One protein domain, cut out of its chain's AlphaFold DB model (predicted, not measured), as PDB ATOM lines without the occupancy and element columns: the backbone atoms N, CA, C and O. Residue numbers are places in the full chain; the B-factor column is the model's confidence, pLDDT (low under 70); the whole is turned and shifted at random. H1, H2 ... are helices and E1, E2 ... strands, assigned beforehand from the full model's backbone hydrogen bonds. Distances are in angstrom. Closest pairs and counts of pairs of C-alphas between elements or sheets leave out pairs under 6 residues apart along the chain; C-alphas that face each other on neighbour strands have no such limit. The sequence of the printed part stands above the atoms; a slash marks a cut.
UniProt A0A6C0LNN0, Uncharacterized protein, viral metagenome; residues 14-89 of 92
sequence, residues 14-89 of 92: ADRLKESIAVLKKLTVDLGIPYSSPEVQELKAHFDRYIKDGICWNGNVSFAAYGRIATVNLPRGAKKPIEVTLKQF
ATOM      1  N   ALA A  14     179.670 103.671 162.630       84.25
ATOM      2  CA  ALA A  14     179.437 104.304 161.333       84.25
ATOM      3  C   ALA A  14     180.199 105.634 161.180       84.25
ATOM      4  O   ALA A  14     180.817 105.867 160.142       84.25
ATOM      5  N   ASP A  15     180.229 106.466 162.226       84.94
ATOM      6  CA  ASP A  15     180.971 107.732 162.211       84.94
ATOM      7  C   ASP A  15     182.480 107.490 162.224       84.94
ATOM      8  O   ASP A  15     183.210 108.105 161.445       84.94
ATOM      9  N   ARG A  16     182.956 106.532 163.037       83.88
ATOM     10  CA  ARG A  16     184.370 106.116 163.037       83.88
ATOM     11  C   ARG A  16     184.815 105.661 161.649       83.88
ATOM     12  O   ARG A  16     185.885 106.064 161.196       83.88
ATOM     13  N   LEU A  17     183.991 104.865 160.966       87.62
ATOM     14  CA  LEU A  17     184.257 104.381 159.613       87.62
ATOM     15  C   LEU A  17     184.309 105.542 158.618       87.62
ATOM     16  O   LEU A  17     185.273 105.671 157.866       87.62
ATOM     17  N   LYS A  18     183.296 106.413 158.641       88.06
ATOM     18  CA  LYS A  18     183.194 107.558 157.736       88.06
ATOM     19  C   LYS A  18     184.382 108.510 157.885       88.06
ATOM     20  O   LYS A  18     184.954 108.923 156.878       88.06
ATOM     21  N   GLU A  19     184.779 108.824 159.117       87.75
ATOM     22  CA  GLU A  19     185.934 109.684 159.390       87.75
ATOM     23  C   GLU A  19     187.251 109.029 158.973       87.75
ATOM     24  O   GLU A  19     188.061 109.666 158.303       87.75
ATOM     25  N   SER A  20     187.442 107.745 159.285       87.12
ATOM     26  CA  SER A  20     188.645 107.002 158.884       87.12
ATOM     27  C   SER A  20     188.807 106.971 157.362       87.12
ATOM     28  O   SER A  20     189.884 107.254 156.840       87.12
ATOM     29  N   ILE A  21     187.720 106.702 156.629       88.81
ATOM     30  CA  ILE A  21     187.717 106.728 155.161       88.81
ATOM     31  C   ILE A  21     188.005 108.136 154.641       88.81
ATOM     32  O   ILE A  21     188.753 108.281 153.677       88.81
ATOM     33  N   ALA A  22     187.431 109.177 155.251       90.06
ATOM     34  CA  ALA A  22     187.691 110.554 154.844       90.06
ATOM     35  C   ALA A  22     189.174 110.917 155.003       90.06
ATOM     36  O   ALA A  22     189.751 111.526 154.107       90.06
ATOM     37  N   VAL A  23     189.808 110.493 156.098       88.25
ATOM     38  CA  VAL A  23     191.244 110.699 156.318       88.25
ATOM     39  C   VAL A  23     192.084 109.926 155.303       88.25
ATOM     40  O   VAL A  23     192.976 110.511 154.690       88.25
ATOM     41  N   LEU A  24     191.781 108.645 155.069       88.62
ATOM     42  CA  LEU A  24     192.481 107.844 154.061       88.62
ATOM     43  C   LEU A  24     192.338 108.453 152.664       88.62
ATOM     44  O   LEU A  24     193.325 108.542 151.947       88.62
ATOM     45  N   LYS A  25     191.147 108.937 152.298       89.19
ATOM     46  CA  LYS A  25     190.928 109.641 151.028       89.19
ATOM     47  C   LYS A  25     191.754 110.916 150.923       89.19
ATOM     48  O   LYS A  25     192.308 111.156 149.864       89.19
ATOM     49  N   LYS A  26     191.886 111.713 151.986       87.69
ATOM     50  CA  LYS A  26     192.774 112.889 151.959       87.69
ATOM     51  C   LYS A  26     194.234 112.488 151.739       87.69
ATOM     52  O   LYS A  26     194.941 113.107 150.955       87.69
ATOM     53  N   LEU A  27     194.686 111.413 152.384       85.06
ATOM     54  CA  LEU A  27     196.041 110.889 152.192       85.06
ATOM     55  C   LEU A  27     196.272 110.381 150.765       85.06
ATOM     56  O   LEU A  27     197.318 110.647 150.179       85.06
ATOM     57  N   THR A  28     195.304 109.674 150.189       87.81
ATOM     58  CA  THR A  28     195.487 109.066 148.871       87.81
ATOM     59  C   THR A  28     195.201 110.011 147.715       87.81
ATOM     60  O   THR A  28     195.917 109.983 146.719       87.81
ATOM     61  N   VAL A  29     194.186 110.865 147.847       86.75
ATOM     62  CA  VAL A  29     193.739 111.798 146.805       86.75
ATOM     63  C   VAL A  29     194.474 113.131 146.902       86.75
ATOM     64  O   VAL A  29     195.076 113.544 145.917       86.75
ATOM     65  N   ASP A  30     194.480 113.790 148.067       84.19
ATOM     66  CA  ASP A  30     195.051 115.145 148.179       84.19
ATOM     67  C   ASP A  30     196.582 115.118 148.219       84.19
ATOM     68  O   ASP A  30     197.245 116.002 147.681       84.19
ATOM     69  N   LEU A  31     197.159 114.105 148.871       81.62
ATOM     70  CA  LEU A  31     198.613 113.968 149.012       81.62
ATOM     71  C   LEU A  31     199.233 113.024 147.978       81.62
ATOM     72  O   LEU A  31     200.459 112.932 147.915       81.62
ATOM     73  N   GLY A  32     198.411 112.333 147.185       85.25
ATOM     74  CA  GLY A  32     198.872 111.406 146.151       85.25
ATOM     75  C   GLY A  32     199.618 110.187 146.699       85.25
ATOM     76  O   GLY A  32     200.434 109.601 145.990       85.25
ATOM     77  N   ILE A  33     199.394 109.816 147.964       86.50
ATOM     78  CA  ILE A  33     200.053 108.660 148.575       86.50
ATOM     79  C   ILE A  33     199.305 107.393 148.135       86.50
ATOM     80  O   ILE A  33     198.102 107.288 148.371       86.50
ATOM     81  N   PRO A  34     199.958 106.402 147.511       87.50
ATOM     82  CA  PRO A  34     199.302 105.169 147.113       87.50
ATOM     83  C   PRO A  34     198.617 104.497 148.301       87.50
ATOM     84  O   PRO A  34     199.188 104.343 149.378       87.50
ATOM     85  N   TYR A  35     197.388 104.030 148.096       84.44
ATOM     86  CA  TYR A  35     196.684 103.263 149.124       84.44
ATOM     87  C   TYR A  35     197.402 101.949 149.465       84.44
ATOM     88  O   TYR A  35     197.299 101.448 150.581       84.44
ATOM     89  N   SER A  36     198.141 101.393 148.504       86.38
ATOM     90  CA  SER A  36     198.988 100.212 148.672       86.38
ATOM     91  C   SER A  36     200.288 100.489 149.428       86.38
ATOM     92  O   SER A  36     201.006  99.538 149.731       86.38
ATOM     93  N   SER A  37     200.609 101.750 149.731       86.44
ATOM     94  CA  SER A  37     201.818 102.090 150.472       86.44
ATOM     95  C   SER A  37     201.780 101.497 151.883       86.44
ATOM     96  O   SER A  37     200.725 101.535 152.529       86.44
ATOM     97  N   PRO A  38     202.908 100.965 152.386       88.12
ATOM     98  CA  PRO A  38     202.959 100.309 153.690       88.12
ATOM     99  C   PRO A  38     202.495 101.235 154.819       88.12
ATOM    100  O   PRO A  38     201.796 100.793 155.725       88.12
ATOM    101  N   GLU A  39     202.773 102.532 154.717       88.25
ATOM    102  CA  GLU A  39     202.418 103.525 155.733       88.25
ATOM    103  C   GLU A  39     200.904 103.794 155.765       88.25
ATOM    104  O   GLU A  39     200.306 103.986 156.825       88.25
ATOM    105  N   VAL A  40     200.241 103.740 154.604       89.25
ATOM    106  CA  VAL A  40     198.775 103.846 154.518       89.25
ATOM    107  C   VAL A  40     198.106 102.559 154.994       89.25
ATOM    108  O   VAL A  40     197.083 102.626 155.676       89.25
ATOM    109  N   GLN A  41     198.679 101.394 154.680       90.75
ATOM    110  CA  GLN A  41     198.190 100.101 155.171       90.75
ATOM    111  C   GLN A  41     198.297  99.996 156.698       90.75
ATOM    112  O   GLN A  41     197.349  99.554 157.347       90.75
ATOM    113  N   GLU A  42     199.401 100.462 157.285       90.50
ATOM    114  CA  GLU A  42     199.585 100.524 158.737       90.50
ATOM    115  C   GLU A  42     198.545 101.445 159.387       90.50
ATOM    116  O   GLU A  42     197.824 101.040 160.302       90.50
ATOM    117  N   LEU A  43     198.370 102.656 158.847       89.12
ATOM    118  CA  LEU A  43     197.346 103.583 159.319       89.12
ATOM    119  C   LEU A  43     195.932 102.986 159.219       89.12
ATOM    120  O   LEU A  43     195.126 103.113 160.146       89.12
ATOM    121  N   LYS A  44     195.629 102.308 158.109       90.31
ATOM    122  CA  LYS A  44     194.358 101.611 157.908       90.31
ATOM    123  C   LYS A  44     194.148 100.523 158.957       90.31
ATOM    124  O   LYS A  44     193.043 100.428 159.479       90.31
ATOM    125  N   ALA A  45     195.169  99.739 159.298       90.50
ATOM    126  CA  ALA A  45     195.052  98.703 160.321       90.50
ATOM    127  C   ALA A  45     194.664  99.298 161.689       90.50
ATOM    128  O   ALA A  45     193.806  98.749 162.386       90.50
ATOM    129  N   HIS A  46     195.222 100.461 162.044       89.62
ATOM    130  CA  HIS A  46     194.814 101.201 163.241       89.62
ATOM    131  C   HIS A  46     193.363 101.685 163.159       89.62
ATOM    132  O   HIS A  46     192.613 101.530 164.126       89.62
ATOM    133  N   PHE A  47     192.941 102.222 162.012       88.81
ATOM    134  CA  PHE A  47     191.549 102.618 161.802       88.81
ATOM    135  C   PHE A  47     190.583 101.436 161.874       88.81
ATOM    136  O   PHE A  47     189.584 101.534 162.577       88.81
ATOM    137  N   ASP A  48     190.869 100.313 161.217       89.12
ATOM    138  CA  ASP A  48     190.019  99.119 161.246       89.12
ATOM    139  C   ASP A  48     189.832  98.615 162.679       89.12
ATOM    140  O   ASP A  48     188.710  98.321 163.096       89.12
ATOM    141  N   ARG A  49     190.917  98.584 163.462       88.19
ATOM    142  CA  ARG A  49     190.864  98.224 164.881       88.19
ATOM    143  C   ARG A  49     190.026  99.215 165.682       88.19
ATOM    144  O   ARG A  49     189.210  98.815 166.507       88.19
ATOM    145  N   TYR A  50     190.169 100.508 165.408       86.44
ATOM    146  CA  TYR A  50     189.377 101.543 166.062       86.44
ATOM    147  C   TYR A  50     187.891 101.478 165.698       86.44
ATOM    148  O   TYR A  50     187.027 101.663 166.556       86.44
ATOM    149  N   ILE A  51     187.564 101.173 164.445       85.62
ATOM    150  CA  ILE A  51     186.192 100.994 163.965       85.62
ATOM    151  C   ILE A  51     185.578  99.743 164.599       85.62
ATOM    152  O   ILE A  51     184.444  99.800 165.070       85.62
ATOM    153  N   LYS A  52     186.319  98.633 164.653       85.88
ATOM    154  CA  LYS A  52     185.831  97.354 165.175       85.88
ATOM    155  C   LYS A  52     185.701  97.352 166.698       85.88
ATOM    156  O   LYS A  52     184.620  97.088 167.211       85.88
ATOM    157  N   ASP A  53     186.777  97.686 167.403       82.69
ATOM    158  CA  ASP A  53     186.871  97.505 168.856       82.69
ATOM    159  C   ASP A  53     186.554  98.790 169.638       82.69
ATOM    160  O   ASP A  53     186.373  98.753 170.850       82.69
ATOM    161  N   GLY A  54     186.532  99.958 168.979       78.62
ATOM    162  CA  GLY A  54     186.381 101.253 169.665       78.62
ATOM    163  C   GLY A  54     187.597 101.663 170.491       78.62
ATOM    164  O   GLY A  54     187.544 102.650 171.227       78.62
ATOM    165  N   ILE A  55     188.706 100.930 170.357       79.88
ATOM    166  CA  ILE A  55     189.933 101.171 171.111       79.88
ATOM    167  C   ILE A  55     190.586 102.451 170.613       79.88
ATOM    168  O   ILE A  55     191.112 102.517 169.503       79.88
ATOM    169  N   CYS A  56     190.565 103.463 171.469       84.25
ATOM    170  CA  CYS A  56     191.231 104.728 171.222       84.25
ATOM    171  C   CYS A  56     192.724 104.491 171.032       84.25
ATOM    172  O   CYS A  56     193.344 103.725 171.771       84.25
ATOM    173  N   TRP A  57     193.295 105.188 170.064       86.69
ATOM    174  CA  TRP A  57     194.705 105.081 169.752       86.69
ATOM    175  C   TRP A  57     195.262 106.463 169.464       86.69
ATOM    176  O   TRP A  57     194.645 107.266 168.769       86.69
ATOM    177  N   ASN A  58     196.427 106.737 170.024       88.81
ATOM    178  CA  ASN A  58     197.195 107.928 169.735       88.81
ATOM    179  C   ASN A  58     198.619 107.466 169.464       88.81
ATOM    180  O   ASN A  58     199.185 106.714 170.259       88.81
ATOM    181  N   GLY A  59     199.159 107.860 168.322       88.44
ATOM    182  CA  GLY A  59     200.484 107.430 167.934       88.44
ATOM    183  C   GLY A  59     200.935 108.045 166.629       88.44
ATOM    184  O   GLY A  59     200.311 108.951 166.074       88.44
ATOM    185  N   ASN A  60     202.060 107.541 166.150       90.62
ATOM    186  CA  ASN A  60     202.744 108.075 164.995       90.62
ATOM    187  C   ASN A  60     202.973 106.946 164.000       90.62
ATOM    188  O   ASN A  60     203.531 105.915 164.360       90.62
ATOM    189  N   VAL A  61     202.566 107.166 162.756       89.06
ATOM    190  CA  VAL A  61     202.903 106.310 161.622       89.06
ATOM    191  C   VAL A  61     204.017 107.004 160.852       89.06
ATOM    192  O   VAL A  61     203.913 108.188 160.512       89.06
ATOM    193  N   SER A  62     205.115 106.293 160.621       85.06
ATOM    194  CA  SER A  62     206.252 106.847 159.893       85.06
ATOM    195  C   SER A  62     205.936 106.836 158.406       85.06
ATOM    196  O   SER A  62     205.747 105.768 157.850       85.06
ATOM    197  N   PHE A  63     205.892 108.005 157.767       85.81
ATOM    198  CA  PHE A  63     205.770 108.174 156.314       85.81
ATOM    199  C   PHE A  63     207.165 108.376 155.716       85.81
ATOM    200  O   PHE A  63     207.457 109.401 155.091       85.81
ATOM    201  N   ALA A  64     208.051 107.408 155.968       81.00
ATOM    202  CA  ALA A  64     209.472 107.495 155.646       81.00
ATOM    203  C   ALA A  64     209.720 107.689 154.144       81.00
ATOM    204  O   ALA A  64     210.558 108.514 153.781       81.00
ATOM    205  N   ALA A  65     208.932 107.039 153.276       81.25
ATOM    206  CA  ALA A  65     209.013 107.223 151.823       81.25
ATOM    207  C   ALA A  65     208.770 108.678 151.375       81.25
ATOM    208  O   ALA A  65     209.193 109.080 150.293       81.25
ATOM    209  N   TYR A  66     208.119 109.481 152.221       81.06
ATOM    210  CA  TYR A  66     207.790 110.882 151.965       81.06
ATOM    211  C   TYR A  66     208.550 111.856 152.873       81.06
ATOM    212  O   TYR A  66     208.265 113.055 152.836       81.06
ATOM    213  N   GLY A  67     209.461 111.366 153.724       82.12
ATOM    214  CA  GLY A  67     210.142 112.183 154.734       82.12
ATOM    215  C   GLY A  67     209.172 112.854 155.716       82.12
ATOM    216  O   GLY A  67     209.396 113.985 156.155       82.12
ATOM    217  N   ARG A  68     208.042 112.206 156.017       86.12
ATOM    218  CA  ARG A  68     206.985 112.733 156.892       86.12
ATOM    219  C   ARG A  68     206.681 111.756 158.022       86.12
ATOM    220  O   ARG A  68     206.986 110.575 157.942       86.12
ATOM    221  N   ILE A  69     206.038 112.245 159.073       88.88
ATOM    222  CA  ILE A  69     205.439 111.421 160.125       88.88
ATOM    223  C   ILE A  69     203.977 111.831 160.251       88.88
ATOM    224  O   ILE A  69     203.676 113.010 160.460       88.88
ATOM    225  N   ALA A  70     203.069 110.867 160.136       89.00
ATOM    226  CA  ALA A  70     201.661 111.067 160.436       89.00
ATOM    227  C   ALA A  70     201.443 110.870 161.932       89.00
ATOM    228  O   ALA A  70     201.563 109.767 162.447       89.00
ATOM    229  N   THR A  71     201.114 111.943 162.637       90.69
ATOM    230  CA  THR A  71     200.597 111.867 164.004       90.69
ATOM    231  C   THR A  71     199.098 111.634 163.927       90.69
ATOM    232  O   THR A  71     198.393 112.408 163.284       90.69
ATOM    233  N   VAL A  72     198.621 110.576 164.563       90.62
ATOM    234  CA  VAL A  72     197.250 110.087 164.466       90.62
ATOM    235  C   VAL A  72     196.633 110.100 165.849       90.62
ATOM    236  O   VAL A  72     197.213 109.599 166.812       90.62
ATOM    237  N   ASN A  73     195.436 110.657 165.936       89.69
ATOM    238  CA  ASN A  73     194.669 110.749 167.160       89.69
ATOM    239  C   ASN A  73     193.262 110.202 166.901       89.69
ATOM    240  O   ASN A  73     192.488 110.791 166.143       89.69
ATOM    241  N   LEU A  74     192.945 109.063 167.519       87.69
ATOM    242  CA  LEU A  74     191.649 108.386 167.450       87.69
ATOM    243  C   LEU A  74     190.924 108.573 168.794       87.69
ATOM    244  O   LEU A  74     191.175 107.826 169.747       87.69
ATOM    245  N   PRO A  75     190.048 109.582 168.919       83.56
ATOM    246  CA  PRO A  75     189.454 109.937 170.204       83.56
ATOM    247  C   PRO A  75     188.180 109.144 170.509       83.56
ATOM    248  O   PRO A  75     187.311 109.035 169.657       83.56
ATOM    249  N   ARG A  76     187.984 108.715 171.765       77.06
ATOM    250  CA  ARG A  76     186.782 107.965 172.200       77.06
ATOM    251  C   ARG A  76     185.448 108.677 171.946       77.06
ATOM    252  O   ARG A  76     184.442 108.049 171.625       77.06
ATOM    253  N   GLY A  77     185.421 109.982 172.207       74.19
ATOM    254  CA  GLY A  77     184.180 110.743 172.299       74.19
ATOM    255  C   GLY A  77     183.624 111.115 170.929       74.19
ATOM    256  O   GLY A  77     184.356 111.642 170.094       74.19
ATOM    257  N   ALA A  78     182.312 110.952 170.738       70.19
ATOM    258  CA  ALA A  78     181.605 111.364 169.521       70.19
ATOM    259  C   ALA A  78     181.844 112.842 169.146       70.19
ATOM    260  O   ALA A  78     181.870 113.191 167.972       70.19
ATOM    261  N   LYS A  79     182.090 113.706 170.142       74.38
ATOM    262  CA  LYS A  79     182.360 115.142 169.955       74.38
ATOM    263  C   LYS A  79     183.773 115.480 169.458       74.38
ATOM    264  O   LYS A  79     184.031 116.644 169.172       74.38
ATOM    265  N   LYS A  80     184.701 114.519 169.399       79.31
ATOM    266  CA  LYS A  80     186.086 114.760 168.964       79.31
ATOM    267  C   LYS A  80     186.332 114.081 167.613       79.31
ATOM    268  O   LYS A  80     186.123 112.871 167.536       79.31
ATOM    269  N   PRO A  81     186.751 114.799 166.558       81.69
ATOM    270  CA  PRO A  81     187.047 114.195 165.260       81.69
ATOM    271  C   PRO A  81     188.360 113.402 165.285       81.69
ATOM    272  O   PRO A  81     189.235 113.670 166.105       81.69
ATOM    273  N   ILE A  82     188.503 112.431 164.382       86.12
ATOM    274  CA  ILE A  82     189.796 111.810 164.081       86.12
ATOM    275  C   ILE A  82     190.728 112.886 163.524       86.12
ATOM    276  O   ILE A  82     190.404 113.550 162.538       86.12
ATOM    277  N   GLU A  83     191.905 113.024 164.126       86.50
ATOM    278  CA  GLU A  83     192.925 113.957 163.659       86.50
ATOM    279  C   GLU A  83     194.114 113.177 163.119       86.50
ATOM    280  O   GLU A  83     194.690 112.333 163.806       86.50
ATOM    281  N   VAL A  84     194.499 113.482 161.884       86.94
ATOM    282  CA  VAL A  84     195.757 113.014 161.308       86.94
ATOM    283  C   VAL A  84     196.534 114.217 160.824       86.94
ATOM    284  O   VAL A  84     196.088 114.958 159.952       86.94
ATOM    285  N   THR A  85     197.701 114.411 161.423       87.81
ATOM    286  CA  THR A  85     198.602 115.516 161.119       87.81
ATOM    287  C   THR A  85     199.876 114.960 160.524       87.81
ATOM    288  O   THR A  85     200.641 114.283 161.206       87.81
ATOM    289  N   LEU A  86     200.140 115.284 159.265       85.38
ATOM    290  CA  LEU A  86     201.425 114.998 158.645       85.38
ATOM    291  C   LEU A  86     202.400 116.122 158.961       85.38
ATOM    292  O   LEU A  86     202.186 117.270 158.574       85.38
ATOM    293  N   LYS A  87     203.489 115.786 159.644       85.06
ATOM    294  CA  LYS A  87     204.602 116.706 159.882       85.06
ATOM    295  C   LYS A  87     205.791 116.272 159.037       85.06
ATOM    296  O   LYS A  87     206.086 115.082 158.958       85.06
ATOM    297  N   GLN A  88     206.459 117.223 158.388       78.75
ATOM    298  CA  GLN A  88     207.744 116.951 157.749       78.75
ATOM    299  C   GLN A  88     208.778 116.627 158.819       78.75
ATOM    300  O   GLN A  88     208.878 117.324 159.831       78.75
ATOM    301  N   PHE A  89     209.558 115.586 158.571       66.19
ATOM    302  CA  PHE A  89     210.763 115.332 159.330       66.19
ATOM    303  C   PHE A  89     211.792 116.364 158.856       66.19
ATOM    304  O   PHE A  89     212.403 116.198 157.802       66.19
TER     305      PHE A  89
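This is residues 14 to 89 of the 92 residues of an uncharacterized protein of viral metagenome (UniProt A0A6C0LNN0). A small sheet of three antiparallel strands, E1, E2 and E3, is covered on one face by a hairpin of two long helices, H1 and H2, while its other face is bare. It is a two-layer build, helices on one face of a sheet, with H2 packed over E1 and E2, and H1 beside H2 toward E3; the helices and strands run roughly along the long axis. The printed part has 76 residues with two named helices and three named strands, in the order H1 H2 E1 E2 E3; the sheet's order is E1 - E2 - E3, and the class is mixed, helices and strands. The whole is compact, with a radius of gyration of the C-alphas of 11.7 A, and elongated, spanning 32 by 20 by 18 A.

The inner strand of the sheet is E2, residues 68 to 74, and its edge strands are E1, residues 57 to 63, and E3, residues 83 to 88. The three form a meander, each strand the antiparallel neighbour of the one before. E1 and E2 are a hairpin, with directions at 162 degrees; N 61 and O 70 are 2.8 A apart, within hydrogen-bond range, as are N 59 and O 72 at 3.0 A. E2 and E3 are also a hairpin, at 165 degrees, with N 71 and O 85 within hydrogen-bond range at 2.8 A. H2, residues 38 to 53, is on the sheet at a height over the sheet of 10.0 A. It lies over E1 and E2 and runs along the strands, at 5 degrees to E1 on the local plane. The closest C-alphas of H2 and E1 are those of Glu 39 and Phe 63, 5.8 A apart. H1, residues 14 to 30, is also on the sheet, and its closest C-alphas with E3 are those of Val 23 and Val 84, 7.1 A apart. H1 and H2 touch as a helical hairpin, at a shallow tilt of 10 degrees, opposite ways; their closest C-alphas, of Arg 16 and Ile 51, are 5.5 A apart. In H1 and H2 every O i to N i+4 pair is within hydrogen-bond range.

E1 is 17.7 A from first to last C-alpha, E2 19.1 A and E3 16.2 A; E3 ends at C-alpha 88, (207.744, 116.951, 157.749). H1 begins at C-alpha 14, (179.437, 104.304, 161.333), and is 23.1 A long. H2 begins at C-alpha 38, (202.959, 100.309, 153.690), and is 22.3 A long.

The C-alphas of Ala 14 and Phe 89, the two farthest apart, are 33.3 A apart. The printed part has no cut. The links H2 to E1 and E1 to E2 are tight, H1 to H2 and E2 to E3 are short, and no link is long. The mean pLDDT of the printed part is 85.5, and residue 89 is the one printed residue under 70.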